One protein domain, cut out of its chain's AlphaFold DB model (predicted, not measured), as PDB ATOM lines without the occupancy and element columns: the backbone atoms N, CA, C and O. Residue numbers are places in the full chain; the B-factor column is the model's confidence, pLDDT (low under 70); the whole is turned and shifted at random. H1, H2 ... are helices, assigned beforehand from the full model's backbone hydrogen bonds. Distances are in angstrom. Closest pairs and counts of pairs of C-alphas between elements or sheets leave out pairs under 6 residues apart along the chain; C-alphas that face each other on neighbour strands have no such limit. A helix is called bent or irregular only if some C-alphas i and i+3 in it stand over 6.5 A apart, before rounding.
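What this domain is: This is residues 2 to 74 and 88 to 198 of the 357 residues of an uncharacterized protein of Gemmatimonadetes bacterium SCN 70-22 (UniProt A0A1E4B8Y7). Two groups of helices sit side by side along the longest axis: a loosely formed up-and-down bundle of H1, H2, H3 and H4, and a crossed group of H6, H7, H8, H9 and H10. The hairpin of H8 and H9 lies in the middle, with H3 packed on H8 from the bundle side, H6 and H7 packed on H9, and H10 packed on H6 and H7 at the far end. The short H5, just after a cut, touches no other helix and lies at the opposite end from H10. The printed part has 184 residues with ten named helices in the order H1 to H10 and no named strand, and its class is all helix. It is compact, with a radius of gyration of the C-alphas of 17.1 A, and spans 55 by 39 by 27 A.

How they stand to each other: H1, residues 2 to 12, and H2, residues 16 to 29, form a helical hairpin; they touch at a tilt of 36 degrees, only just steep, opposite ways, and their closest C-alphas, of Gly 10 and Leu 19, are 4.4 A apart. H2 forms a second helical hairpin with H3, residues 33 to 47; residues 23 to 27 alone touch residues 33 to 37 alone, closest at the C-alphas of Leu 27 and Gly 33, 4.5 A. H4, residues 53 to 74, touches H2 with the C-alphas of Val 16 and Val 55 closest at 6.2 A; the shallow tilt of 34 degrees is only just short of steep. H3 and H4 are close but not clearly touching, with the C-alphas of Ile 34 and Leu 63 closest at 7.3 A. These four form an up-and-down bundle, each helix running against the one before it. H5, residues 91 to 98, is apart from H4. H6, residues 106 to 116, and H7, residues 118 to 123, touch only at the corner by their link, about perpendicular at 85 degrees. H8, residues 132 to 149, touches H3 at a steep tilt of 41 degrees, with the C-alphas of Ala 47 and Ala 136 closest at 5.8 A. H8 and H9, residues 156 to 177, form a helical hairpin at a shallow tilt of 23 degrees; the C-alphas of Thr 141 and Ala 162 are closest, 4.9 A apart. H9 touches H6 at the C-alphas of Val 112 and Met 163, its closest pair, 4.7 A. With residues 166 to 173 alone H9 touches H7, closest at the C-alphas of Pro 120 and Pro 166, 4.9 A. H10, residues 180 to 197, touches H6 with residues 190 to 197 alone, closest at the C-alphas of Val 114 and Ala 193, 5.4 A. It touches H7 with residues 186 to 193 alone, closest at the C-alphas of Leu 119 and Ala 189, 6.7 A. Every O i to N i+4 pair is within hydrogen-bond range in H1, H3, H5, H7, H8 and H10, against 9 of 10 in H2, 17 of 18 in H4, 13 of 18 in H9 and 2 of 7 in H6, where 5 of 8 O i to N i+3 pairs are within range.

Where its parts are: H1 begins at C-alpha 2, (20.076, 6.797, -29.663). H4 is 32.1 A long from first to last C-alpha and ends at C-alpha 74, (45.308, 13.074, -19.182); it is only just irregular, C-alphas 71 and 74 being 6.6 A apart. H8 is 25.2 A long. H9 is 31.9 A long and irregular, with C-alphas 158 and 161 7.5 A apart. H10 is 25.6 A long and ends at C-alpha 197, (20.545, -11.771, -36.883).

The domain as a whole: The two C-alphas farthest apart, of Pro 74 and Gly 181, are 55.3 A apart. Residues 75 to 87 are not printed, and C-alphas 74 and 88 are 12.8 A apart across the cut. Of the links that are printed whole, none is long. The mean pLDDT of the printed part is 82.1; 31 residues are under 70, among them residues 88 to 105 and 151 to 156.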
ATOM      1  N   VAL A   2      21.032   5.687 -29.859       81.56
ATOM      2  CA  VAL A   2      20.076   6.797 -29.663       81.56
ATOM      3  C   VAL A   2      20.766   8.165 -29.737       81.56
ATOM      4  O   VAL A   2      20.257   9.089 -30.353       81.56
ATOM      5  N   THR A   3      21.987   8.258 -29.211       88.00
ATOM      6  CA  THR A   3      22.818   9.468 -29.208       88.00
ATOM      7  C   THR A   3      23.190   9.978 -30.606       88.00
ATOM      8  O   THR A   3      23.212  11.185 -30.812       88.00
ATOM      9  N   ILE A   4      23.433   9.094 -31.588       88.38
ATOM     10  CA  ILE A   4      23.767   9.507 -32.966       88.38
ATOM     11  C   ILE A   4      22.533  10.112 -33.625       88.38
ATOM     12  O   ILE A   4      22.601  11.191 -34.202       88.38
ATOM     13  N   LEU A   5      21.402   9.410 -33.536       89.94
ATOM     14  CA  LEU A   5      20.151   9.873 -34.127       89.94
ATOM     15  C   LEU A   5      19.699  11.181 -33.469       89.94
ATOM     16  O   LEU A   5      19.337  12.109 -34.178       89.94
ATOM     17  N   ALA A   6      19.816  11.298 -32.143       92.50
ATOM     18  CA  ALA A   6      19.531  12.534 -31.415       92.50
ATOM     19  C   ALA A   6      20.447  13.695 -31.841       92.50
ATOM     20  O   ALA A   6      19.964  14.811 -32.009       92.50
ATOM     21  N   PHE A   7      21.738  13.437 -32.086       94.38
ATOM     22  CA  PHE A   7      22.652  14.436 -32.647       94.38
ATOM     23  C   PHE A   7      22.185  14.908 -34.031       94.38
ATOM     24  O   PHE A   7      22.089  16.112 -34.266       94.38
ATOM     25  N   LEU A   8      21.854  13.977 -34.933       94.00
ATOM     26  CA  LEU A   8      21.398  14.305 -36.287       94.00
ATOM     27  C   LEU A   8      20.065  15.061 -36.275       94.00
ATOM     28  O   LEU A   8      19.926  16.053 -36.985       94.00
ATOM     29  N   VAL A   9      19.107  14.640 -35.445       94.12
ATOM     30  CA  VAL A   9      17.818  15.326 -35.269       94.12
ATOM     31  C   VAL A   9      18.031  16.725 -34.694       94.12
ATOM     32  O   VAL A   9      17.548  17.688 -35.278       94.12
ATOM     33  N   GLY A  10      18.821  16.871 -33.626       93.88
ATOM     34  CA  GLY A  10      19.147  18.180 -33.052       93.88
ATOM     35  C   GLY A  10      19.837  19.110 -34.055       93.88
ATOM     36  O   GLY A  10      19.557  20.307 -34.085       93.88
ATOM     37  N   PHE A  11      20.678  18.559 -34.934       95.94
ATOM     38  CA  PHE A  11      21.301  19.306 -36.024       95.94
ATOM     39  C   PHE A  11      20.286  19.765 -37.076       95.94
ATOM     40  O   PHE A  11      20.288  20.932 -37.467       95.94
ATOM     41  N   LEU A  12      19.413  18.864 -37.532       94.25
ATOM     42  CA  LEU A  12      18.412  19.149 -38.561       94.25
ATOM     43  C   LEU A  12      17.320  20.108 -38.066       94.25
ATOM     44  O   LEU A  12      16.919  21.007 -38.801       94.25
ATOM     45  N   GLU A  13      16.881  19.957 -36.818       94.69
ATOM     46  CA  GLU A  13      15.854  20.796 -36.184       94.69
ATOM     47  C   GLU A  13      16.419  22.078 -35.561       94.69
ATOM     48  O   GLU A  13      15.677  22.894 -35.025       94.69
ATOM     49  N   SER A  14      17.735  22.277 -35.633       93.31
ATOM     50  CA  SER A  14      18.434  23.421 -35.039       93.31
ATOM     51  C   SER A  14      18.263  23.584 -33.522       93.31
ATOM     52  O   SER A  14      18.363  24.694 -32.996       93.31
ATOM     53  N   LYS A  15      18.075  22.462 -32.822       95.44
ATOM     54  CA  LYS A  15      17.932  22.356 -31.364       95.44
ATOM     55  C   LYS A  15      19.290  22.094 -30.717       95.44
ATOM     56  O   LYS A  15      19.751  20.951 -30.635       95.44
ATOM     57  N   VAL A  16      19.961  23.160 -30.283       95.31
ATOM     58  CA  VAL A  16      21.327  23.103 -29.722       95.31
ATOM     59  C   VAL A  16      21.355  22.315 -28.410       95.31
ATOM     60  O   VAL A  16      22.274  21.532 -28.171       95.31
ATOM     61  N   GLU A  17      20.311  22.471 -27.606       94.94
ATOM     62  CA  GLU A  17      20.059  21.784 -26.341       94.94
ATOM     63  C   GLU A  17      19.968  20.261 -26.483       94.94
ATOM     64  O   GLU A  17      20.360  19.543 -25.569       94.94
ATOM     65  N   LEU A  18      19.524  19.756 -27.639       95.50
ATOM     66  CA  LEU A  18      19.549  18.327 -27.952       95.50
ATOM     67  C   LEU A  18      20.887  17.921 -28.581       95.50
ATOM     68  O   LEU A  18      21.457  16.886 -28.236       95.50
ATOM     69  N   LEU A  19      21.398  18.751 -29.494       96.25
ATOM     70  CA  LEU A  19      22.606  18.487 -30.271       96.25
ATOM     71  C   LEU A  19      23.837  18.288 -29.392       96.25
ATOM     72  O   LEU A  19      24.540  17.295 -29.558       96.25
ATOM     73  N   VAL A  20      24.123  19.235 -28.496       96.50
ATOM     74  CA  VAL A  20      25.364  19.253 -27.706       96.50
ATOM     75  C   VAL A  20      25.496  18.015 -26.813       96.50
ATOM     76  O   VAL A  20      26.502  17.313 -26.948       96.50
ATOM     77  N   PRO A  21      24.521  17.675 -25.945       96.25
ATOM     78  CA  PRO A  21      24.638  16.482 -25.112       96.25
ATOM     79  C   PRO A  21      24.651  15.197 -25.946       96.25
ATOM     80  O   PRO A  21      25.437  14.296 -25.659       96.25
ATOM     81  N   ALA A  22      23.850  15.108 -27.014       95.44
ATOM     82  CA  ALA A  22      23.831  13.931 -27.881       95.44
ATOM     83  C   ALA A  22      25.163  13.726 -28.626       95.44
ATOM     84  O   ALA A  22      25.635  12.591 -28.767       95.44
ATOM     85  N   LEU A  23      25.791  14.820 -29.064       94.62
ATOM     86  CA  LEU A  23      27.109  14.808 -29.683       94.62
ATOM     87  C   LEU A  23      28.180  14.411 -28.672       94.62
ATOM     88  O   LEU A  23      28.950  13.506 -28.966       94.62
ATOM     89  N   LEU A  24      28.198  14.999 -27.471       93.62
ATOM     90  CA  LEU A  24      29.134  14.606 -26.410       93.62
ATOM     91  C   LEU A  24      29.009  13.118 -26.077       93.62
ATOM     92  O   LEU A  24      30.005  12.399 -26.104       93.62
ATOM     93  N   LEU A  25      27.790  12.623 -25.853       91.56
ATOM     94  CA  LEU A  25      27.558  11.201 -25.592       91.56
ATOM     95  C   LEU A  25      28.002  10.316 -26.762       91.56
ATOM     96  O   LEU A  25      28.514   9.222 -26.542       91.56
ATOM     97  N   SER A  26      27.845  10.778 -28.003       89.31
ATOM     98  CA  SER A  26      28.347  10.061 -29.179       89.31
ATOM     99  C   SER A  26      29.873  10.081 -29.260       89.31
ATOM    100  O   SER A  26      30.465   9.070 -29.618       89.31
ATOM    101  N   LEU A  27      30.519  11.187 -28.892       88.25
ATOM    102  CA  LEU A  27      31.977  11.321 -28.861       88.25
ATOM    103  C   LEU A  27      32.616  10.456 -27.765       88.25
ATOM    104  O   LEU A  27      33.690   9.903 -27.986       88.25
ATOM    105  N   PHE A  28      31.951  10.293 -26.617       83.69
ATOM    106  CA  PHE A  28      32.398   9.395 -25.546       83.69
ATOM    107  C   PHE A  28      32.031   7.928 -25.793       83.69
ATOM    108  O   PHE A  28      32.784   7.035 -25.419       83.69
ATOM    109  N   GLY A  29      30.868   7.670 -26.393       77.94
ATOM    110  CA  GLY A  29      30.326   6.322 -26.551       77.94
ATOM    111  C   GLY A  29      30.737   5.613 -27.839       77.94
ATOM    112  O   GLY A  29      30.511   4.410 -27.954       77.94
ATOM    113  N   LEU A  30      31.292   6.333 -28.824       75.44
ATOM    114  CA  LEU A  30      31.670   5.761 -30.114       75.44
ATOM    115  C   LEU A  30      33.136   6.035 -30.442       75.44
ATOM    116  O   LEU A  30      33.532   7.196 -30.554       75.44
ATOM    117  N   PRO A  31      33.917   4.989 -30.754       68.38
ATOM    118  CA  PRO A  31      35.302   5.148 -31.192       68.38
ATOM    119  C   PRO A  31      35.439   5.965 -32.484       68.38
ATOM    120  O   PRO A  31      36.476   6.575 -32.724       68.38
ATOM    121  N   SER A  32      34.383   6.017 -33.294       78.25
ATOM    122  CA  SER A  32      34.292   6.760 -34.549       78.25
ATOM    123  C   SER A  32      33.457   8.045 -34.450       78.25
ATOM    124  O   SER A  32      33.123   8.635 -35.479       78.25
ATOM    125  N   GLY A  33      33.111   8.503 -33.238       85.12
ATOM    126  CA  GLY A  33      32.215   9.649 -33.034       85.12
ATOM    127  C   GLY A  33      32.703  10.938 -33.708       85.12
ATOM    128  O   GLY A  33      31.922  11.612 -34.378       85.12
ATOM    129  N   ILE A  34      34.006  11.239 -33.609       87.88
ATOM    130  CA  ILE A  34      34.623  12.404 -34.275       87.88
ATOM    131  C   ILE A  34      34.487  12.278 -35.794       87.88
ATOM    132  O   ILE A  34      34.045  13.210 -36.461       87.88
ATOM    133  N   GLN A  35      34.844  11.115 -36.343       87.31
ATOM    134  CA  GLN A  35      34.787  10.856 -37.780       87.31
ATOM    135  C   GLN A  35      33.359  11.010 -38.315       87.31
ATOM    136  O   GLN A  35      33.160  11.672 -39.331       87.31
ATOM    137  N   LEU A  36      32.365  10.461 -37.610       90.00
ATOM    138  CA  LEU A  36      30.954  10.605 -37.965       90.00
ATOM    139  C   LEU A  36      30.511  12.074 -37.961       90.00
ATOM    140  O   LEU A  36      29.878  12.517 -38.917       90.00
ATOM    141  N   ALA A  37      30.861  12.835 -36.920       92.56
ATOM    142  CA  ALA A  37      30.498  14.246 -36.816       92.56
ATOM    143  C   ALA A  37      31.124  15.092 -37.940       92.56
ATOM    144  O   ALA A  37      30.437  15.915 -38.543       92.56
ATOM    145  N   LEU A  38      32.400  14.855 -38.270       93.00
ATOM    146  CA  LEU A  38      33.091  15.548 -39.363       93.00
ATOM    147  C   LEU A  38      32.511  15.192 -40.737       93.00
ATOM    148  O   LEU A  38      32.271  16.085 -41.550       93.00
ATOM    149  N   MET A  39      32.238  13.908 -40.987       94.12
ATOM    150  CA  MET A  39      31.585  13.461 -42.223       94.12
ATOM    151  C   MET A  39      30.191  14.073 -42.364       94.12
ATOM    152  O   MET A  39      29.843  14.559 -43.438       94.12
ATOM    153  N   TRP A  40      29.411  14.105 -41.280       95.06
ATOM    154  CA  TRP A  40      28.099  14.743 -41.284       95.06
ATOM    155  C   TRP A  40      28.191  16.236 -41.588       95.06
ATOM    156  O   TRP A  40      27.462  16.712 -42.451       95.06
ATOM    157  N   LEU A  41      29.107  16.967 -40.944       94.62
ATOM    158  CA  LEU A  41      29.315  18.392 -41.213       94.62
ATOM    159  C   LEU A  41      29.663  18.654 -42.680       94.62
ATOM    160  O   LEU A  41      29.062  19.535 -43.291       94.62
ATOM    161  N   ALA A  42      30.586  17.879 -43.256       94.12
ATOM    162  CA  ALA A  42      30.975  18.017 -44.658       94.12
ATOM    163  C   ALA A  42      29.785  17.779 -45.603       94.12
ATOM    164  O   ALA A  42      29.541  18.560 -46.522       94.12
ATOM    165  N   ILE A  43      29.001  16.732 -45.344       94.31
ATOM    166  CA  ILE A  43      27.853  16.366 -46.176       94.31
ATOM    167  C   ILE A  43      26.712  17.367 -46.015       94.31
ATOM    168  O   ILE A  43      26.166  17.830 -47.013       94.31
ATOM    169  N   ALA A  44      26.378  17.760 -44.786       93.44
ATOM    170  CA  ALA A  44      25.374  18.777 -44.507       93.44
ATOM    171  C   ALA A  44      25.751  20.117 -45.155       93.44
ATOM    172  O   ALA A  44      24.894  20.786 -45.736       93.44
ATOM    173  N   ALA A  45      27.038  20.478 -45.130       91.94
ATOM    174  CA  ALA A  45      27.543  21.690 -45.763       91.94
ATOM    175  C   ALA A  45      27.386  21.683 -47.284       91.94
ATOM    176  O   ALA A  45      27.384  22.761 -47.863       91.94
ATOM    177  N   VAL A  46      27.248  20.531 -47.939       91.94
ATOM    178  CA  VAL A  46      27.006  20.442 -49.388       91.94
ATOM    179  C   VAL A  46      25.516  20.253 -49.687       91.94
ATOM    180  O   VAL A  46      24.958  20.972 -50.511       91.94
ATOM    181  N   ALA A  47      24.856  19.328 -48.990       90.31
ATOM    182  CA  ALA A  47      23.512  18.855 -49.321       90.31
ATOM    183  C   ALA A  47      22.368  19.666 -48.684       90.31
ATOM    184  O   ALA A  47      21.257  19.677 -49.217       90.31
ATOM    185  N   LEU A  48      22.607  20.340 -47.552       90.19
ATOM    186  CA  LEU A  48      21.558  20.959 -46.726       90.19
ATOM    187  C   LEU A  48      21.646  22.493 -46.672       90.19
ATOM    188  O   LEU A  48      21.091  23.109 -45.767       90.19
ATOM    189  N   ARG A  49      22.331  23.132 -47.629       85.44
ATOM    190  CA  ARG A  49      22.444  24.601 -47.670       85.44
ATOM    191  C   ARG A  49      21.060  25.282 -47.803       85.44
ATOM    192  O   ARG A  49      20.241  24.805 -48.597       85.44
ATOM    193  N   PRO A  50      20.832  26.426 -47.125       87.00
ATOM    194  CA  PRO A  50      21.718  27.082 -46.156       87.00
ATOM    195  C   PRO A  50      21.672  26.418 -44.769       87.00
ATOM    196  O   PRO A  50      20.622  25.995 -44.301       87.00
ATOM    197  N   LEU A  51      22.822  26.363 -44.091       89.44
ATOM    198  CA  LEU A  51      22.923  25.816 -42.735       89.44
ATOM    199  C   LEU A  51      22.750  26.905 -41.673       89.44
ATOM    200  O   LEU A  51      23.297  28.002 -41.791       89.44
ATOM    201  N   HIS A  52      22.070  26.568 -40.577       91.06
ATOM    202  CA  HIS A  52      21.929  27.463 -39.433       91.06
ATOM    203  C   HIS A  52      23.271  27.658 -38.717       91.06
ATOM    204  O   HIS A  52      23.845  26.721 -38.156       91.06
ATOM    205  N   ARG A  53      23.750  28.910 -38.674       91.38
ATOM    206  CA  ARG A  53      25.039  29.270 -38.052       91.38
ATOM    207  C   ARG A  53      25.142  28.806 -36.598       91.38
ATOM    208  O   ARG A  53      26.199  28.330 -36.201       91.38
ATOM    209  N   ARG A  54      24.053  28.893 -35.821       93.44
ATOM    210  CA  ARG A  54      24.015  28.436 -34.417       93.44
ATOM    211  C   ARG A  54      24.411  26.965 -34.276       93.44
ATOM    212  O   ARG A  54      25.239  26.636 -33.438       93.44
ATOM    213  N   VAL A  55      23.866  26.104 -35.128       93.12
ATOM    214  CA  VAL A  55      24.094  24.652 -35.104       93.12
ATOM    215  C   VAL A  55      25.519  24.310 -35.530       93.12
ATOM    216  O   VAL A  55      26.184  23.495 -34.890       93.12
ATOM    217  N   LEU A  56      26.014  24.976 -36.578       93.44
ATOM    218  CA  LEU A  56      27.398  24.846 -37.035       93.44
ATOM    219  C   LEU A  56      28.390  25.231 -35.934       93.44
ATOM    220  O   LEU A  56      29.285  24.452 -35.615       93.44
ATOM    221  N   VAL A  57      28.197  26.407 -35.328       95.31
ATOM    222  CA  VAL A  57      29.045  26.899 -34.237       95.31
ATOM    223  C   VAL A  57      28.979  25.956 -33.040       95.31
ATOM    224  O   VAL A  57      30.026  25.574 -32.534       95.31
ATOM    225  N   ALA A  58      27.789  25.511 -32.627       95.44
ATOM    226  CA  ALA A  58      27.633  24.578 -31.510       95.44
ATOM    227  C   ALA A  58      28.323  23.230 -31.766       95.44
ATOM    228  O   ALA A  58      29.001  22.704 -30.885       95.44
ATOM    229  N   THR A  59      28.197  22.680 -32.976       95.44
ATOM    230  CA  THR A  59      28.851  21.416 -33.355       95.44
ATOM    231  C   THR A  59      30.373  21.566 -33.336       95.44
ATOM    232  O   THR A  59      31.063  20.766 -32.706       95.44
ATOM    233  N   MET A  60      30.898  22.615 -33.976       95.44
ATOM    234  CA  MET A  60      32.339  22.883 -34.031       95.44
ATOM    235  C   MET A  60      32.921  23.192 -32.652       95.44
ATOM    236  O   MET A  60      33.975  22.661 -32.312       95.44
ATOM    237  N   ALA A  61      32.231  23.996 -31.841       96.00
ATOM    238  CA  ALA A  61      32.643  24.303 -30.475       96.00
ATOM    239  C   ALA A  61      32.677  23.034 -29.618       96.00
ATOM    240  O   ALA A  61      33.642  22.808 -28.899       96.00
ATOM    241  N   THR A  62      31.674  22.162 -29.743       95.88
ATOM    242  CA  THR A  62      31.619  20.897 -29.000       95.88
ATOM    243  C   THR A  62      32.756  19.958 -29.410       95.88
ATOM    244  O   THR A  62      33.420  19.390 -28.544       95.88
ATOM    245  N   LEU A  63      33.039  19.833 -30.714       93.75
ATOM    246  CA  LEU A  63      34.185  19.068 -31.220       93.75
ATOM    247  C   LEU A  63      35.518  19.638 -30.725       93.75
ATOM    248  O   LEU A  63      36.365  18.884 -30.251       93.75
ATOM    249  N   ALA A  64      35.699  20.958 -30.798       93.44
ATOM    250  CA  ALA A  64      36.913  21.626 -30.339       93.44
ATOM    251  C   ALA A  64      37.128  21.439 -28.830       93.44
ATOM    252  O   ALA A  64      38.214  21.039 -28.414       93.44
ATOM    253  N   THR A  65      36.084  21.640 -28.022       92.56
ATOM    254  CA  THR A  65      36.117  21.416 -26.570       92.56
ATOM    255  C   THR A  65      36.437  19.964 -26.242       92.56
ATOM    256  O   THR A  65      37.262  19.705 -25.369       92.56
ATOM    257  N   PHE A  66      35.850  19.004 -26.959       90.94
ATOM    258  CA  PHE A  66      36.136  17.586 -26.753       90.94
ATOM    259  C   PHE A  66      37.591  17.231 -27.091       90.94
ATOM    260  O   PHE A  66      38.257  16.559 -26.306       90.94
ATOM    261  N   LEU A  67      38.115  17.714 -28.220       88.75
ATOM    262  CA  LEU A  67      39.515  17.503 -28.606       88.75
ATOM    263  C   LEU A  67      40.488  18.157 -27.616       88.75
ATOM    264  O   LEU A  67      41.509  17.562 -27.263       88.75
ATOM    265  N   LEU A  68      40.159  19.355 -27.133       89.44
ATOM    266  CA  LEU A  68      40.929  20.036 -26.098       89.44
ATOM    267  C   LEU A  68      40.904  19.238 -24.788       89.44
ATOM    268  O   LEU A  68      41.956  18.996 -24.197       89.44
ATOM    269  N   ALA A  69      39.733  18.748 -24.377       86.62
ATOM    270  CA  ALA A  69      39.585  17.899 -23.200       86.62
ATOM    271  C   ALA A  69      40.400  16.603 -23.329       86.62
ATOM    272  O   ALA A  69      41.136  16.264 -22.405       86.62
ATOM    273  N   GLN A  70      40.378  15.924 -24.481       82.31
ATOM    274  CA  GLN A  70      41.209  14.732 -24.712       82.31
ATOM    275  C   GLN A  70      42.710  15.001 -24.541       82.31
ATOM    276  O   GLN A  70      43.455  14.101 -24.152       82.31
ATOM    277  N   ARG A  71      43.165  16.226 -24.825       83.31
ATOM    278  CA  ARG A  71      44.564  16.625 -24.650       83.31
ATOM    279  C   ARG A  71      44.895  17.007 -23.208       83.31
ATOM    280  O   ARG A  71      45.984  16.683 -22.745       83.31
ATOM    281  N   LEU A  72      43.990  17.698 -22.518       85.44
ATOM    282  CA  LEU A  72      44.245  18.262 -21.188       85.44
ATOM    283  C   LEU A  72      43.932  17.290 -20.045       85.44
ATOM    284  O   LEU A  72      44.701  17.208 -19.090       85.44
ATOM    285  N   VAL A  73      42.841  16.527 -20.146       84.31
ATOM    286  CA  VAL A  73      42.370  15.609 -19.093       84.31
ATOM    287  C   VAL A  73      43.443  14.599 -18.668       84.31
ATOM    288  O   VAL A  73      43.634  14.446 -17.464       84.31
ATOM    289  N   PRO A  74      44.209  13.956 -19.575       79.31
ATOM    290  CA  PRO A  74      45.308  13.074 -19.182       79.31
ATOM    291  C   PRO A  74      46.334  13.732 -18.255       79.31
ATOM    292  O   PRO A  74      46.761  13.106 -17.286       79.31
ATOM    293  N   GLU A  88      42.999   4.600 -26.444       50.91
ATOM    294  CA  GLU A  88      42.255   3.778 -27.407       50.91
ATOM    295  C   GLU A  88      41.597   4.644 -28.495       50.91
ATOM    296  O   GLU A  88      41.568   4.251 -29.658       50.91
ATOM    297  N   HIS A  89      41.230   5.883 -28.155       50.47
ATOM    298  CA  HIS A  89      40.665   6.880 -29.074       50.47
ATOM    299  C   HIS A  89      41.667   7.944 -29.552       50.47
ATOM    300  O   HIS A  89      41.269   8.987 -30.064       50.47
ATOM    301  N   SER A  90      42.974   7.726 -29.366       57.81
ATOM    302  CA  SER A  90      43.978   8.706 -29.795       57.81
ATOM    303  C   SER A  90      44.092   8.789 -31.322       57.81
ATOM    304  O   SER A  90      43.919   7.797 -32.032       57.81
ATOM    305  N   LEU A  91      44.475   9.965 -31.830       57.25
ATOM    306  CA  LEU A  91      44.791  10.184 -33.249       57.25
ATOM    307  C   LEU A  91      45.813   9.173 -33.796       57.25
ATOM    308  O   LEU A  91      45.687   8.728 -34.932       57.25
ATOM    309  N   ALA A  92      46.791   8.761 -32.983       57.69
ATOM    310  CA  ALA A  92      47.776   7.752 -33.373       57.69
ATOM    311  C   ALA A  92      47.133   6.375 -33.624       57.69
ATOM    312  O   ALA A  92      47.489   5.693 -34.585       57.69
ATOM    313  N   SER A  93      46.150   5.991 -32.803       55.06
ATOM    314  CA  SER A  93      45.369   4.767 -33.005       55.06
ATOM    315  C   SER A  93      44.562   4.846 -34.302       55.06
ATOM    316  O   SER A  93      44.609   3.908 -35.093       55.06
ATOM    317  N   LEU A  94      43.901   5.984 -34.567       57.41
ATOM    318  CA  LEU A  94      43.166   6.229 -35.817       57.41
ATOM    319  C   LEU A  94      44.071   6.081 -37.049       57.41
ATOM    320  O   LEU A  94      43.738   5.328 -37.957       57.41
ATOM    321  N   VAL A  95      45.243   6.723 -37.060       61.12
ATOM    322  CA  VAL A  95      46.206   6.627 -38.178       61.12
ATOM    323  C   VAL A  95      46.667   5.185 -38.401       61.12
ATOM    324  O   VAL A  95      46.743   4.735 -39.543       61.12
ATOM    325  N   ARG A  96      46.916   4.427 -37.326       58.94
ATOM    326  CA  ARG A  96      47.285   3.009 -37.430       58.94
ATOM    327  C   ARG A  96      46.180   2.168 -38.079       58.94
ATOM    328  O   ARG A  96      46.497   1.280 -38.866       58.94
ATOM    329  N   TYR A  97      44.905   2.460 -37.808       55.53
ATOM    330  CA  TYR A  97      43.772   1.755 -38.424       55.53
ATOM    331  C   TYR A  97      43.640   2.024 -39.930       55.53
ATOM    332  O   TYR A  97      43.298   1.111 -40.679       55.53
ATOM    333  N   TYR A  98      43.985   3.232 -40.388       59.84
ATOM    334  CA  TYR A  98      44.022   3.578 -41.816       59.84
ATOM    335  C   TYR A  98      45.289   3.099 -42.543       59.84
ATOM    336  O   TYR A  98      45.314   3.077 -43.771       59.84
ATOM    337  N   GLY A  99      46.333   2.696 -41.811       55.47
ATOM    338  CA  GLY A  99      47.606   2.247 -42.384       55.47
ATOM    339  C   GLY A  99      47.563   0.871 -43.062       55.47
ATOM    340  O   GLY A  99      48.493   0.526 -43.787       55.47
ATOM    341  N   ALA A 100      46.500   0.090 -42.853       58.91
ATOM    342  CA  ALA A 100      46.307  -1.213 -43.480       58.91
ATOM    343  C   ALA A 100      44.934  -1.270 -44.157       58.91
ATOM    344  O   ALA A 100      43.908  -1.131 -43.489       58.91
ATOM    345  N   LEU A 101      44.915  -1.499 -45.472       62.78
ATOM    346  CA  LEU A 101      43.691  -1.538 -46.272       62.78
ATOM    347  C   LEU A 101      43.308  -2.975 -46.665       62.78
ATOM    348  O   LEU A 101      44.175  -3.802 -46.945       62.78
ATOM    349  N   GLN A 102      42.008  -3.279 -46.692       65.81
ATOM    350  CA  GLN A 102      41.433  -4.558 -47.113       65.81
ATOM    351  C   GLN A 102      40.135  -4.309 -47.889       65.81
ATOM    352  O   GLN A 102      39.192  -3.751 -47.346       65.81
ATOM    353  N   ILE A 103      40.085  -4.738 -49.153       65.00
ATOM    354  CA  ILE A 103      38.960  -4.475 -50.081       65.00
ATOM    355  C   ILE A 103      38.298  -5.788 -50.552       65.00
ATOM    356  O   ILE A 103      37.226  -5.786 -51.137       65.00
ATOM    357  N   THR A 104      38.905  -6.943 -50.275       61.28
ATOM    358  CA  THR A 104      38.481  -8.251 -50.812       61.28
ATOM    359  C   THR A 104      37.362  -8.933 -50.024       61.28
ATOM    360  O   THR A 104      36.901 -10.009 -50.398       61.28
ATOM    361  N   ASP A 105      36.918  -8.341 -48.919       66.81
ATOM    362  CA  ASP A 105      35.993  -8.978 -47.989       66.81
ATOM    363  C   ASP A 105      34.549  -8.539 -48.240       66.81
ATOM    364  O   ASP A 105      33.980  -7.672 -47.573       66.81
ATOM    365  N   VAL A 106      33.949  -9.162 -49.253       72.50
ATOM    366  CA  VAL A 106      32.569  -8.905 -49.692       72.50
ATOM    367  C   VAL A 106      31.550  -9.209 -48.583       72.50
ATOM    368  O   VAL A 106      30.486  -8.595 -48.542       72.50
ATOM    369  N   ARG A 107      31.883 -10.079 -47.612       71.81
ATOM    370  CA  ARG A 107      30.989 -10.418 -46.489       71.81
ATOM    371  C   ARG A 107      30.684  -9.214 -45.602       71.81
ATOM    372  O   ARG A 107      29.615  -9.168 -45.007       71.81
ATOM    373  N   ARG A 108      31.550  -8.195 -45.573       72.69
ATOM    374  CA  ARG A 108      31.298  -6.940 -44.839       72.69
ATOM    375  C   ARG A 108      30.090  -6.166 -45.363       72.69
ATOM    376  O   ARG A 108      29.538  -5.359 -44.626       72.69
ATOM    377  N   LEU A 109      29.628  -6.428 -46.589       77.06
ATOM    378  CA  LEU A 109      28.361  -5.875 -47.079       77.06
ATOM    379  C   LEU A 109      27.167  -6.364 -46.244       77.06
ATOM    380  O   LEU A 109      26.218  -5.610 -46.032       77.06
ATOM    381  N   LEU A 110      27.241  -7.582 -45.691       77.56
ATOM    382  CA  LEU A 110      26.211  -8.124 -44.801       77.56
ATOM    383  C   LEU A 110      26.057  -7.283 -43.533       77.56
ATOM    384  O   LEU A 110      24.964  -7.235 -42.977       77.56
ATOM    385  N   TYR A 111      27.104  -6.563 -43.116       74.50
ATOM    386  CA  TYR A 111      27.017  -5.647 -41.984       74.50
ATOM    387  C   TYR A 111      26.051  -4.507 -42.238       74.50
ATOM    388  O   TYR A 111      25.442  -4.072 -41.287       74.50
ATOM    389  N   VAL A 112      25.847  -4.041 -43.467       75.62
ATOM    390  CA  VAL A 112      24.835  -3.003 -43.747       75.62
ATOM    391  C   VAL A 112      23.485  -3.627 -44.068       75.62
ATOM    392  O   VAL A 112      22.447  -3.129 -43.642       75.62
ATOM    393  N   ILE A 113      23.505  -4.731 -44.812       78.25
ATOM    394  CA  ILE A 113      22.305  -5.331 -45.393       78.25
ATOM    395  C   ILE A 113      21.467  -6.063 -44.346       78.25
ATOM    396  O   ILE A 113      20.248  -5.943 -44.348       78.25
ATOM    397  N   VAL A 114      22.085  -6.841 -43.460       77.00
ATOM    398  CA  VAL A 114      21.336  -7.756 -42.589       77.00
ATOM    399  C   VAL A 114      20.737  -7.042 -41.370       77.00
ATOM    400  O   VAL A 114      19.543  -7.228 -41.157       77.00
ATOM    401  N   PRO A 115      21.447  -6.173 -40.615       68.94
ATOM    402  CA  PRO A 115      20.874  -5.556 -39.415       68.94
ATOM    403  C   PRO A 115      19.765  -4.549 -39.730       68.94
ATOM    404  O   PRO A 115      18.794  -4.444 -38.985       68.94
ATOM    405  N   GLY A 116      19.914  -3.799 -40.825       67.06
ATOM    406  CA  GLY A 116      18.889  -2.873 -41.305       67.06
ATOM    407  C   GLY A 116      17.802  -3.562 -42.130       67.06
ATOM    408  O   GLY A 116      16.719  -3.014 -42.284       67.06
ATOM    409  N   GLY A 117      18.062  -4.762 -42.650       72.56
ATOM    410  CA  GLY A 117      17.245  -5.413 -43.666       72.56
ATOM    411  C   GLY A 117      17.613  -4.973 -45.087       72.56
ATOM    412  O   GLY A 117      18.093  -3.863 -45.335       72.56
ATOM    413  N   ILE A 118      17.355  -5.864 -46.050       77.38
ATOM    414  CA  ILE A 118      17.688  -5.643 -47.467       77.38
ATOM    415  C   ILE A 118      17.004  -4.378 -47.990       77.38
ATOM    416  O   ILE A 118      17.619  -3.606 -48.719       77.38
ATOM    417  N   LEU A 119      15.753  -4.131 -47.585       75.94
ATOM    418  CA  LEU A 119      14.990  -2.970 -48.036       75.94
ATOM    419  C   LEU A 119      15.643  -1.644 -47.614       75.94
ATOM    420  O   LEU A 119      15.890  -0.833 -48.501       75.94
ATOM    421  N   PRO A 120      16.032  -1.425 -46.342       74.44
ATOM    422  CA  PRO A 120      16.829  -0.256 -45.984       74.44
ATOM    423  C   PRO A 120      18.157  -0.115 -46.714       74.44
ATOM    424  O   PRO A 120      18.501   0.993 -47.122       74.44
ATOM    425  N   ALA A 121      18.875  -1.211 -46.961       75.62
ATOM    426  CA  ALA A 121      20.089  -1.147 -47.769       75.62
ATOM    427  C   ALA A 121      19.790  -0.696 -49.209       75.62
ATOM    428  O   ALA A 121      20.465   0.193 -49.723       75.62
ATOM    429  N   VAL A 122      18.740  -1.231 -49.839       78.19
ATOM    430  CA  VAL A 122      18.276  -0.826 -51.179       78.19
ATOM    431  C   VAL A 122      17.731   0.605 -51.182       78.19
ATOM    432  O   VAL A 122      17.906   1.330 -52.162       78.19
ATOM    433  N   ALA A 123      17.151   1.072 -50.076       73.44
ATOM    434  CA  ALA A 123      16.650   2.436 -49.936       73.44
ATOM    435  C   ALA A 123      17.758   3.492 -50.052       73.44
ATOM    436  O   ALA A 123      17.434   4.629 -50.379       73.44
ATOM    437  N   VAL A 124      19.036   3.124 -49.865       71.94
ATOM    438  CA  VAL A 124      20.235   3.952 -50.128       71.94
ATOM    439  C   VAL A 124      20.584   4.012 -51.628       71.94
ATOM    440  O   VAL A 124      21.163   4.995 -52.097       71.94
ATOM    441  N   TRP A 125      20.070   3.092 -52.446       70.56
ATOM    442  CA  TRP A 125      20.224   3.076 -53.913       70.56
ATOM    443  C   TRP A 125      19.002   3.613 -54.679       70.56
ATOM    444  O   TRP A 125      19.143   4.083 -55.804       70.56
ATOM    445  N   TRP A 126      17.822   3.646 -54.053       69.56
ATOM    446  CA  TRP A 126      16.613   4.287 -54.590       69.56
ATOM    447  C   TRP A 126      16.709   5.829 -54.663       69.56
ATOM    448  O   TRP A 126      16.263   6.542 -53.762       69.56
ATOM    449  N   TRP A 127      17.344   6.364 -55.709       60.47
ATOM    450  CA  TRP A 127      17.640   7.802 -55.835       60.47
ATOM    451  C   TRP A 127      16.427   8.665 -56.228       60.47
ATOM    452  O   TRP A 127      16.373   9.850 -55.891       60.47
ATOM    453  N   SER A 128      15.431   8.099 -56.914       54.94
ATOM    454  CA  SER A 128      14.271   8.852 -57.402       54.94
ATOM    455  C   SER A 128      13.324   9.236 -56.253       54.94
ATOM    456  O   SER A 128      12.725   8.387 -55.599       54.94
ATOM    457  N   GLY A 129      13.191  10.543 -55.997       62.25
ATOM    458  CA  GLY A 129      12.216  11.102 -55.049       62.25
ATOM    459  C   GLY A 129      12.732  11.417 -53.638       62.25
ATOM    460  O   GLY A 129      11.940  11.816 -52.784       62.25
ATOM    461  N   ARG A 130      14.038  11.279 -53.361       74.38
ATOM    462  CA  ARG A 130      14.603  11.646 -52.049       74.38
ATOM    463  C   ARG A 130      14.570  13.154 -51.815       74.38
ATOM    464  O   ARG A 130      14.925  13.936 -52.693       74.38
ATOM    465  N   ASP A 131      14.229  13.564 -50.596       86.31
ATOM    466  CA  ASP A 131      14.524  14.929 -50.166       86.31
ATOM    467  C   ASP A 131      15.992  15.111 -49.785       86.31
ATOM    468  O   ASP A 131      16.763  14.157 -49.655       86.31
ATOM    469  N   ARG A 132      16.379  16.376 -49.592       88.31
ATOM    470  CA  ARG A 132      17.751  16.763 -49.254       88.31
ATOM    471  C   ARG A 132      18.264  16.063 -47.991       88.31
ATOM    472  O   ARG A 132      19.438  15.713 -47.934       88.31
ATOM    473  N   VAL A 133      17.391  15.811 -47.012       90.00
ATOM    474  CA  VAL A 133      17.746  15.104 -45.771       90.00
ATOM    475  C   VAL A 133      18.032  13.631 -46.053       90.00
ATOM    476  O   VAL A 133      19.090  13.136 -45.671       90.00
ATOM    477  N   ALA A 134      17.149  12.939 -46.773       88.06
ATOM    478  CA  ALA A 134      17.368  11.554 -47.183       88.06
ATOM    479  C   ALA A 134      18.630  11.409 -48.050       88.06
ATOM    480  O   ALA A 134      19.392  10.461 -47.865       88.06
ATOM    481  N   ALA A 135      18.896  12.362 -48.949       88.00
ATOM    482  CA  ALA A 135      20.119  12.396 -49.749       88.00
ATOM    483  C   ALA A 135      21.377  12.583 -48.878       88.00
ATOM    484  O   ALA A 135      22.356  11.859 -49.057       88.00
ATOM    485  N   ALA A 136      21.339  13.484 -47.891       91.19
ATOM    486  CA  ALA A 136      22.439  13.688 -46.949       91.19
ATOM    487  C   ALA A 136      22.701  12.444 -46.082       91.19
ATOM    488  O   ALA A 136      23.846  12.024 -45.933       91.19
ATOM    489  N   LEU A 137      21.656  11.806 -45.551       91.12
ATOM    490  CA  LEU A 137      21.785  10.574 -44.760       91.12
ATOM    491  C   LEU A 137      22.288   9.396 -45.607       91.12
ATOM    492  O   LEU A 137      23.108   8.608 -45.137       91.12
ATOM    493  N   THR A 138      21.858   9.307 -46.869       89.81
ATOM    494  CA  THR A 138      22.380   8.337 -47.845       89.81
ATOM    495  C   THR A 138      23.876   8.549 -48.063       89.81
ATOM    496  O   THR A 138      24.656   7.605 -47.938       89.81
ATOM    497  N   ALA A 139      24.291   9.786 -48.349       90.44
ATOM    498  CA  ALA A 139      25.696  10.116 -48.550       90.44
ATOM    499  C   ALA A 139      26.522   9.809 -47.293       90.44
ATOM    500  O   ALA A 139      27.597   9.221 -47.402       90.44
ATOM    501  N   LEU A 140      26.001  10.132 -46.101       92.12
ATOM    502  CA  LEU A 140      26.678   9.838 -44.839       92.12
ATOM    503  C   LEU A 140      26.850   8.334 -44.662       92.12
ATOM    504  O   LEU A 140      27.950   7.887 -44.358       92.12
ATOM    505  N   THR A 141      25.796   7.560 -44.916       90.00
ATOM    506  CA  THR A 141      25.838   6.094 -44.878       90.00
ATOM    507  C   THR A 141      26.918   5.546 -45.805       90.00
ATOM    508  O   THR A 141      27.742   4.748 -45.369       90.00
ATOM    509  N   ALA A 142      26.935   5.984 -47.067       88.69
ATOM    510  CA  ALA A 142      27.857   5.480 -48.080       88.69
ATOM    511  C   ALA A 142      29.315   5.826 -47.751       88.69
ATOM    512  O   ALA A 142      30.162   4.935 -47.705       88.69
ATOM    513  N   VAL A 143      29.607   7.099 -47.461       89.06
ATOM    514  CA  VAL A 143      30.964   7.561 -47.124       89.06
ATOM    515  C   VAL A 143      31.465   6.879 -45.854       89.06
ATOM    516  O   VAL A 143      32.597   6.397 -45.811       89.06
ATOM    517  N   TYR A 144      30.612   6.795 -44.833       88.62
ATOM    518  CA  TYR A 144      30.961   6.163 -43.571       88.62
ATOM    519  C   TYR A 144      31.195   4.655 -43.750       88.62
ATOM    520  O   TYR A 144      32.200   4.139 -43.266       88.62
ATOM    521  N   PHE A 145      30.330   3.953 -44.491       87.31
ATOM    522  CA  PHE A 145      30.524   2.536 -44.800       87.31
ATOM    523  C   PHE A 145      31.840   2.297 -45.538       87.31
ATOM    524  O   PHE A 145      32.624   1.464 -45.095       87.31
ATOM    525  N   VAL A 146      32.112   3.046 -46.611       85.38
ATOM    526  CA  VAL A 146      33.342   2.904 -47.406       85.38
ATOM    527  C   VAL A 146      34.581   3.120 -46.542       85.38
ATOM    528  O   VAL A 146      35.521   2.332 -46.627       85.38
ATOM    529  N   ALA A 147      34.569   4.128 -45.665       83.00
ATOM    530  CA  ALA A 147      35.706   4.437 -44.804       83.00
ATOM    531  C   ALA A 147      36.101   3.281 -43.874       83.00
ATOM    532  O   ALA A 147      37.292   3.092 -43.641       83.00
ATOM    533  N   PHE A 148      35.137   2.500 -43.371       78.25
ATOM    534  CA  PHE A 148      35.420   1.297 -42.577       78.25
ATOM    535  C   PHE A 148      35.597   0.053 -43.443       78.25
ATOM    536  O   PHE A 148      36.449  -0.778 -43.137       78.25
ATOM    537  N   TYR A 149      34.864  -0.063 -44.550       77.25
ATOM    538  CA  TYR A 149      34.949  -1.196 -45.466       77.25
ATOM    539  C   TYR A 149      36.390  -1.451 -45.899       77.25
ATOM    540  O   TYR A 149      36.848  -2.589 -45.824       77.25
ATOM    541  N   VAL A 150      37.110  -0.380 -46.257       73.19
ATOM    542  CA  VAL A 150      38.497  -0.457 -46.726       73.19
ATOM    543  C   VAL A 150      39.518  -0.694 -45.615       73.19
ATOM    544  O   VAL A 150      40.663  -0.975 -45.936       73.19
ATOM    545  N   GLN A 151      39.176  -0.586 -44.329       69.31
ATOM    546  CA  GLN A 151      40.144  -0.759 -43.239       69.31
ATOM    547  C   GLN A 151      40.387  -2.244 -42.948       69.31
ATOM    548  O   GLN A 151      39.459  -3.029 -42.763       69.31
ATOM    549  N   ALA A 152      41.644  -2.663 -42.819       58.84
ATOM    550  CA  ALA A 152      41.985  -4.049 -42.486       58.84
ATOM    551  C   ALA A 152      41.731  -4.403 -41.008       58.84
ATOM    552  O   ALA A 152      41.815  -5.572 -40.631       58.84
ATOM    553  N   ALA A 153      41.453  -3.398 -40.176       61.31
ATOM    554  CA  ALA A 153      41.363  -3.470 -38.728       61.31
ATOM    555  C   ALA A 153      40.023  -2.893 -38.247       61.31
ATOM    556  O   ALA A 153      39.961  -1.770 -37.759       61.31
ATOM    557  N   THR A 154      38.937  -3.650 -38.414       61.28
ATOM    558  CA  THR A 154      37.587  -3.184 -38.067       61.28
ATOM    559  C   THR A 154      36.850  -4.153 -37.176       61.28
ATOM    560  O   THR A 154      37.005  -5.366 -37.312       61.28
ATOM    561  N   GLN A 155      35.962  -3.610 -36.353       65.25
ATOM    562  CA  GLN A 155      35.005  -4.387 -35.584       65.25
ATOM    563  C   GLN A 155      33.583  -4.081 -36.032       65.25
ATOM    564  O   GLN A 155      33.303  -2.994 -36.538       65.25
ATOM    565  N   LEU A 156      32.676  -5.031 -35.797       69.06
ATOM    566  CA  LEU A 156      31.258  -4.891 -36.130       69.06
ATOM    567  C   LEU A 156      30.672  -3.582 -35.578       69.06
ATOM    568  O   LEU A 156      29.916  -2.897 -36.262       69.06
ATOM    569  N   HIS A 157      31.085  -3.187 -34.369       71.06
ATOM    570  CA  HIS A 157      30.556  -2.002 -33.709       71.06
ATOM    571  C   HIS A 157      30.963  -0.670 -34.379       71.06
ATOM    572  O   HIS A 157      30.313   0.351 -34.153       71.06
ATOM    573  N   TYR A 158      31.985  -0.659 -35.244       75.31
ATOM    574  CA  TYR A 158      32.324   0.519 -36.052       75.31
ATOM    575  C   TYR A 158      31.303   0.773 -37.161       75.31
ATOM    576  O   TYR A 158      31.092   1.925 -37.535       75.31
ATOM    577  N   TYR A 159      30.632  -0.274 -37.646       78.25
ATOM    578  CA  TYR A 159      29.669  -0.191 -38.743       78.25
ATOM    579  C   TYR A 159      28.276   0.253 -38.302       78.25
ATOM    580  O   TYR A 159      27.442   0.517 -39.160       78.25
ATOM    581  N   ILE A 160      28.002   0.385 -36.999       82.38
ATOM    582  CA  ILE A 160      26.629   0.597 -36.523       82.38
ATOM    583  C   ILE A 160      25.959   1.847 -37.124       82.38
ATOM    584  O   ILE A 160      24.793   1.756 -37.507       82.38
ATOM    585  N   PRO A 161      26.638   2.994 -37.319       84.12
ATOM    586  CA  PRO A 161      26.020   4.098 -38.051       84.12
ATOM    587  C   PRO A 161      25.606   3.717 -39.480       84.12
ATOM    588  O   PRO A 161      24.487   4.013 -39.887       84.12
ATOM    589  N   ALA A 162      26.448   2.984 -40.214       84.69
ATOM    590  CA  ALA A 162      26.109   2.474 -41.544       84.69
ATOM    591  C   ALA A 162      24.996   1.408 -41.529       84.69
ATOM    592  O   ALA A 162      24.377   1.186 -42.561       84.69
ATOM    593  N   MET A 163      24.712   0.778 -40.383       85.25
ATOM    594  CA  MET A 163      23.573  -0.135 -40.199       85.25
ATOM    595  C   MET A 163      22.252   0.609 -39.996       85.25
ATOM    596  O   MET A 163      21.210   0.176 -40.476       85.25
ATOM    597  N   LEU A 164      22.290   1.723 -39.260       84.62
ATOM    598  CA  LEU A 164      21.091   2.419 -38.783       84.62
ATOM    599  C   LEU A 164      20.617   3.531 -39.717       84.62
ATOM    600  O   LEU A 164      19.417   3.708 -39.912       84.62
ATOM    601  N   LEU A 165      21.541   4.292 -40.299       88.31
ATOM    602  CA  LEU A 165      21.197   5.386 -41.207       88.31
ATOM    603  C   LEU A 165      20.373   4.941 -42.437       88.31
ATOM    604  O   LEU A 165      19.425   5.659 -42.767       88.31
ATOM    605  N   PRO A 166      20.612   3.765 -43.064       86.69
ATOM    606  CA  PRO A 166      19.727   3.240 -44.105       86.69
ATOM    607  C   PRO A 166      18.276   3.088 -43.640       86.69
ATOM    608  O   PRO A 166      17.352   3.371 -44.399       86.69
ATOM    609  N   VAL A 167      18.058   2.672 -42.386       86.56
ATOM    610  CA  VAL A 167      16.711   2.499 -41.816       86.56
ATOM    611  C   VAL A 167      16.001   3.844 -41.730       86.56
ATOM    612  O   VAL A 167      14.844   3.947 -42.127       86.56
ATOM    613  N   ALA A 168      16.699   4.898 -41.296       87.31
ATOM    614  CA  ALA A 168      16.143   6.250 -41.268       87.31
ATOM    615  C   ALA A 168      15.770   6.753 -42.675       87.31
ATOM    616  O   ALA A 168      14.701   7.338 -42.860       87.31
ATOM    617  N   VAL A 169      16.614   6.487 -43.681       86.06
ATOM    618  CA  VAL A 169      16.324   6.813 -45.090       86.06
ATOM    619  C   VAL A 169      15.089   6.052 -45.583       86.06
ATOM    620  O   VAL A 169      14.200   6.650 -46.189       86.06
ATOM    621  N   HIS A 170      15.006   4.753 -45.289       86.50
ATOM    622  CA  HIS A 170      13.889   3.898 -45.691       86.50
ATOM    623  C   HIS A 170      12.568   4.316 -45.065       86.50
ATOM    624  O   HIS A 170      11.594   4.494 -45.788       86.50
ATOM    625  N   LEU A 171      12.530   4.518 -43.745       85.88
ATOM    626  CA  LEU A 171      11.312   4.923 -43.036       85.88
ATOM    627  C   LEU A 171      10.776   6.254 -43.566       85.88
ATOM    628  O   LEU A 171       9.585   6.366 -43.844       85.88
ATOM    629  N   ARG A 172      11.664   7.217 -43.837       85.06
ATOM    630  CA  ARG A 172      11.295   8.489 -44.468       85.06
ATOM    631  C   ARG A 172      10.710   8.300 -45.874       85.06
ATOM    632  O   ARG A 172       9.782   9.005 -46.261       85.06
ATOM    633  N   GLY A 173      11.223   7.335 -46.639       81.62
ATOM    634  CA  GLY A 173      10.659   6.943 -47.933       81.62
ATOM    635  C   GLY A 173       9.289   6.260 -47.813       81.62
ATOM    636  O   GLY A 173       8.377   6.579 -48.574       81.62
ATOM    637  N   VAL A 174       9.122   5.368 -46.831       83.00
ATOM    638  CA  VAL A 174       7.852   4.678 -46.531       83.00
ATOM    639  C   VAL A 174       6.765   5.675 -46.134       83.00
ATOM    640  O   VAL A 174       5.629   5.543 -46.581       83.00
ATOM    641  N   GLU A 175       7.085   6.673 -45.315       81.88
ATOM    642  CA  GLU A 175       6.125   7.707 -44.910       81.88
ATOM    643  C   GLU A 175       5.650   8.544 -46.097       81.88
ATOM    644  O   GLU A 175       4.466   8.856 -46.201       81.88
ATOM    645  N   ARG A 176       6.566   8.877 -47.011       76.94
ATOM    646  CA  ARG A 176       6.290   9.794 -48.117       76.94
ATOM    647  C   ARG A 176       5.651   9.129 -49.336       76.94
ATOM    648  O   ARG A 176       4.854   9.763 -50.017       76.94
ATOM    649  N   PHE A 177       6.010   7.878 -49.621       73.12
ATOM    650  CA  PHE A 177       5.618   7.180 -50.854       73.12
ATOM    651  C   PHE A 177       5.090   5.756 -50.615       73.12
ATOM    652  O   PHE A 177       4.670   5.080 -51.552       73.12
ATOM    653  N   GLY A 178       5.122   5.261 -49.376       72.62
ATOM    654  CA  GLY A 178       4.824   3.867 -49.059       72.62
ATOM    655  C   GLY A 178       3.336   3.590 -48.849       72.62
ATOM    656  O   GLY A 178       2.763   3.932 -47.812       72.62
ATOM    657  N   GLY A 179       2.734   2.860 -49.790       80.50
ATOM    658  CA  GLY A 179       1.419   2.237 -49.612       80.50
ATOM    659  C   GLY A 179       1.435   1.045 -48.638       80.50
ATOM    660  O   GLY A 179       2.490   0.599 -48.176       80.50
ATOM    661  N   LYS A 180       0.253   0.471 -48.354       85.06
ATOM    662  CA  LYS A 180       0.080  -0.683 -47.443       85.06
ATOM    663  C   LYS A 180       1.017  -1.854 -47.777       85.06
ATOM    664  O   LYS A 180       1.634  -2.410 -46.872       85.06
ATOM    665  N   GLY A 181       1.184  -2.176 -49.064       84.88
ATOM    666  CA  GLY A 181       2.082  -3.244 -49.519       84.88
ATOM    667  C   GLY A 181       3.553  -2.996 -49.168       84.88
ATOM    668  O   GLY A 181       4.231  -3.902 -48.694       84.88
ATOM    669  N   TRP A 182       4.035  -1.755 -49.295       82.44
ATOM    670  CA  TRP A 182       5.416  -1.397 -48.951       82.44
ATOM    671  C   TRP A 182       5.676  -1.473 -47.440       82.44
ATOM    672  O   TRP A 182       6.733  -1.933 -47.002       82.44
ATOM    673  N   ARG A 183       4.684  -1.092 -46.624       84.50
ATOM    674  CA  ARG A 183       4.738  -1.249 -45.161       84.50
ATOM    675  C   ARG A 183       4.782  -2.725 -44.756       84.50
ATOM    676  O   ARG A 183       5.590  -3.091 -43.908       84.50
ATOM    677  N   MET A 184       3.980  -3.578 -45.399       86.25
ATOM    678  CA  MET A 184       4.020  -5.030 -45.176       86.25
ATOM    679  C   MET A 184       5.359  -5.641 -45.600       86.25
ATOM    680  O   MET A 184       5.938  -6.410 -44.838       86.25
ATOM    681  N   ALA A 185       5.892  -5.255 -46.763       84.62
ATOM    682  CA  ALA A 185       7.212  -5.693 -47.217       84.62
ATOM    683  C   ALA A 185       8.320  -5.261 -46.241       84.62
ATOM    684  O   ALA A 185       9.218  -6.042 -45.940       84.62
ATOM    685  N   THR A 186       8.220  -4.046 -45.690       85.06
ATOM    686  CA  THR A 186       9.133  -3.544 -44.652       85.06
ATOM    687  C   THR A 186       9.061  -4.388 -43.381       85.06
ATOM    688  O   THR A 186      10.101  -4.794 -42.868       85.06
ATOM    689  N   ALA A 187       7.854  -4.695 -42.896       86.25
ATOM    690  CA  ALA A 187       7.667  -5.545 -41.721       86.25
ATOM    691  C   ALA A 187       8.230  -6.957 -41.950       86.25
ATOM    692  O   ALA A 187       8.963  -7.470 -41.109       86.25
ATOM    693  N   LEU A 188       7.965  -7.552 -43.117       87.38
ATOM    694  CA  LEU A 188       8.501  -8.861 -43.481       87.38
ATOM    695  C   LEU A 188      10.035  -8.845 -43.551       87.38
ATOM    696  O   LEU A 188      10.682  -9.721 -42.983       87.38
ATOM    697  N   ALA A 189      10.627  -7.831 -44.187       85.88
ATOM    698  CA  ALA A 189      12.078  -7.684 -44.258       85.88
ATOM    699  C   ALA A 189      12.711  -7.520 -42.867       85.88
ATOM    700  O   ALA A 189      13.773  -8.086 -42.624       85.88
ATOM    701  N   ALA A 190      12.053  -6.800 -41.950       85.50
ATOM    702  CA  ALA A 190      12.501  -6.668 -40.565       85.50
ATOM    703  C   ALA A 190      12.451  -8.007 -39.809       85.50
ATOM    704  O   ALA A 190      13.390  -8.335 -39.087       85.50
ATOM    705  N   VAL A 191      11.404  -8.816 -40.015       88.75
ATOM    706  CA  VAL A 191      11.303 -10.168 -39.429       88.75
ATOM    707  C   VAL A 191      12.401 -11.086 -39.969       88.75
ATOM    708  O   VAL A 191      13.062 -11.769 -39.190       88.75
ATOM    709  N   VAL A 192      12.654 -11.069 -41.282       87.19
ATOM    710  CA  VAL A 192      13.740 -11.853 -41.899       87.19
ATOM    711  C   VAL A 192      15.107 -11.398 -41.381       87.19
ATOM    712  O   VAL A 192      15.928 -12.231 -41.005       87.19
ATOM    713  N   ALA A 193      15.346 -10.087 -41.303       85.50
ATOM    714  CA  ALA A 193      16.567  -9.512 -40.739       85.50
ATOM    715  C   ALA A 193      16.790  -9.941 -39.281       85.50
ATOM    716  O   ALA A 193      17.906 -10.319 -38.915       85.50
ATOM    717  N   LEU A 194      15.730  -9.928 -38.466       85.94
ATOM    718  CA  LEU A 194      15.765 -10.382 -37.079       85.94
ATOM    719  C   LEU A 194      16.084 -11.876 -36.991       85.94
ATOM    720  O   LEU A 194      16.953 -12.254 -36.211       85.94
ATOM    721  N   ALA A 195      15.441 -12.708 -37.814       86.88
ATOM    722  CA  ALA A 195      15.688 -14.147 -37.851       86.88
ATOM    723  C   ALA A 195      17.140 -14.468 -38.246       86.88
ATOM    724  O   ALA A 195      17.789 -15.285 -37.599       86.88
ATOM    725  N   LEU A 196      17.681 -13.783 -39.259       84.00
ATOM    726  CA  LEU A 196      19.074 -13.948 -39.694       84.00
ATOM    727  C   LEU A 196      20.089 -13.406 -38.680       84.00
ATOM    728  O   LEU A 196      21.207 -13.910 -38.594       84.00
ATOM    729  N   SER A 197      19.708 -12.376 -37.925       80.06
ATOM    730  CA  SER A 197      20.545 -11.771 -36.883       80.06
ATOM    731  C   SER A 197      20.402 -12.456 -35.526       80.06
ATOM    732  O   SER A 197      21.107 -12.081 -34.588       80.06
ATOM    733  N   TRP A 198      19.497 -13.432 -35.400       82.81
ATOM    734  CA  TRP A 198      19.220 -14.090 -34.134       82.81
ATOM    735  C   TRP A 198      20.451 -14.881 -33.674       82.81
ATOM    736  O   TRP A 198      20.975 -15.706 -34.432       82.81
TER     737      TRP A 198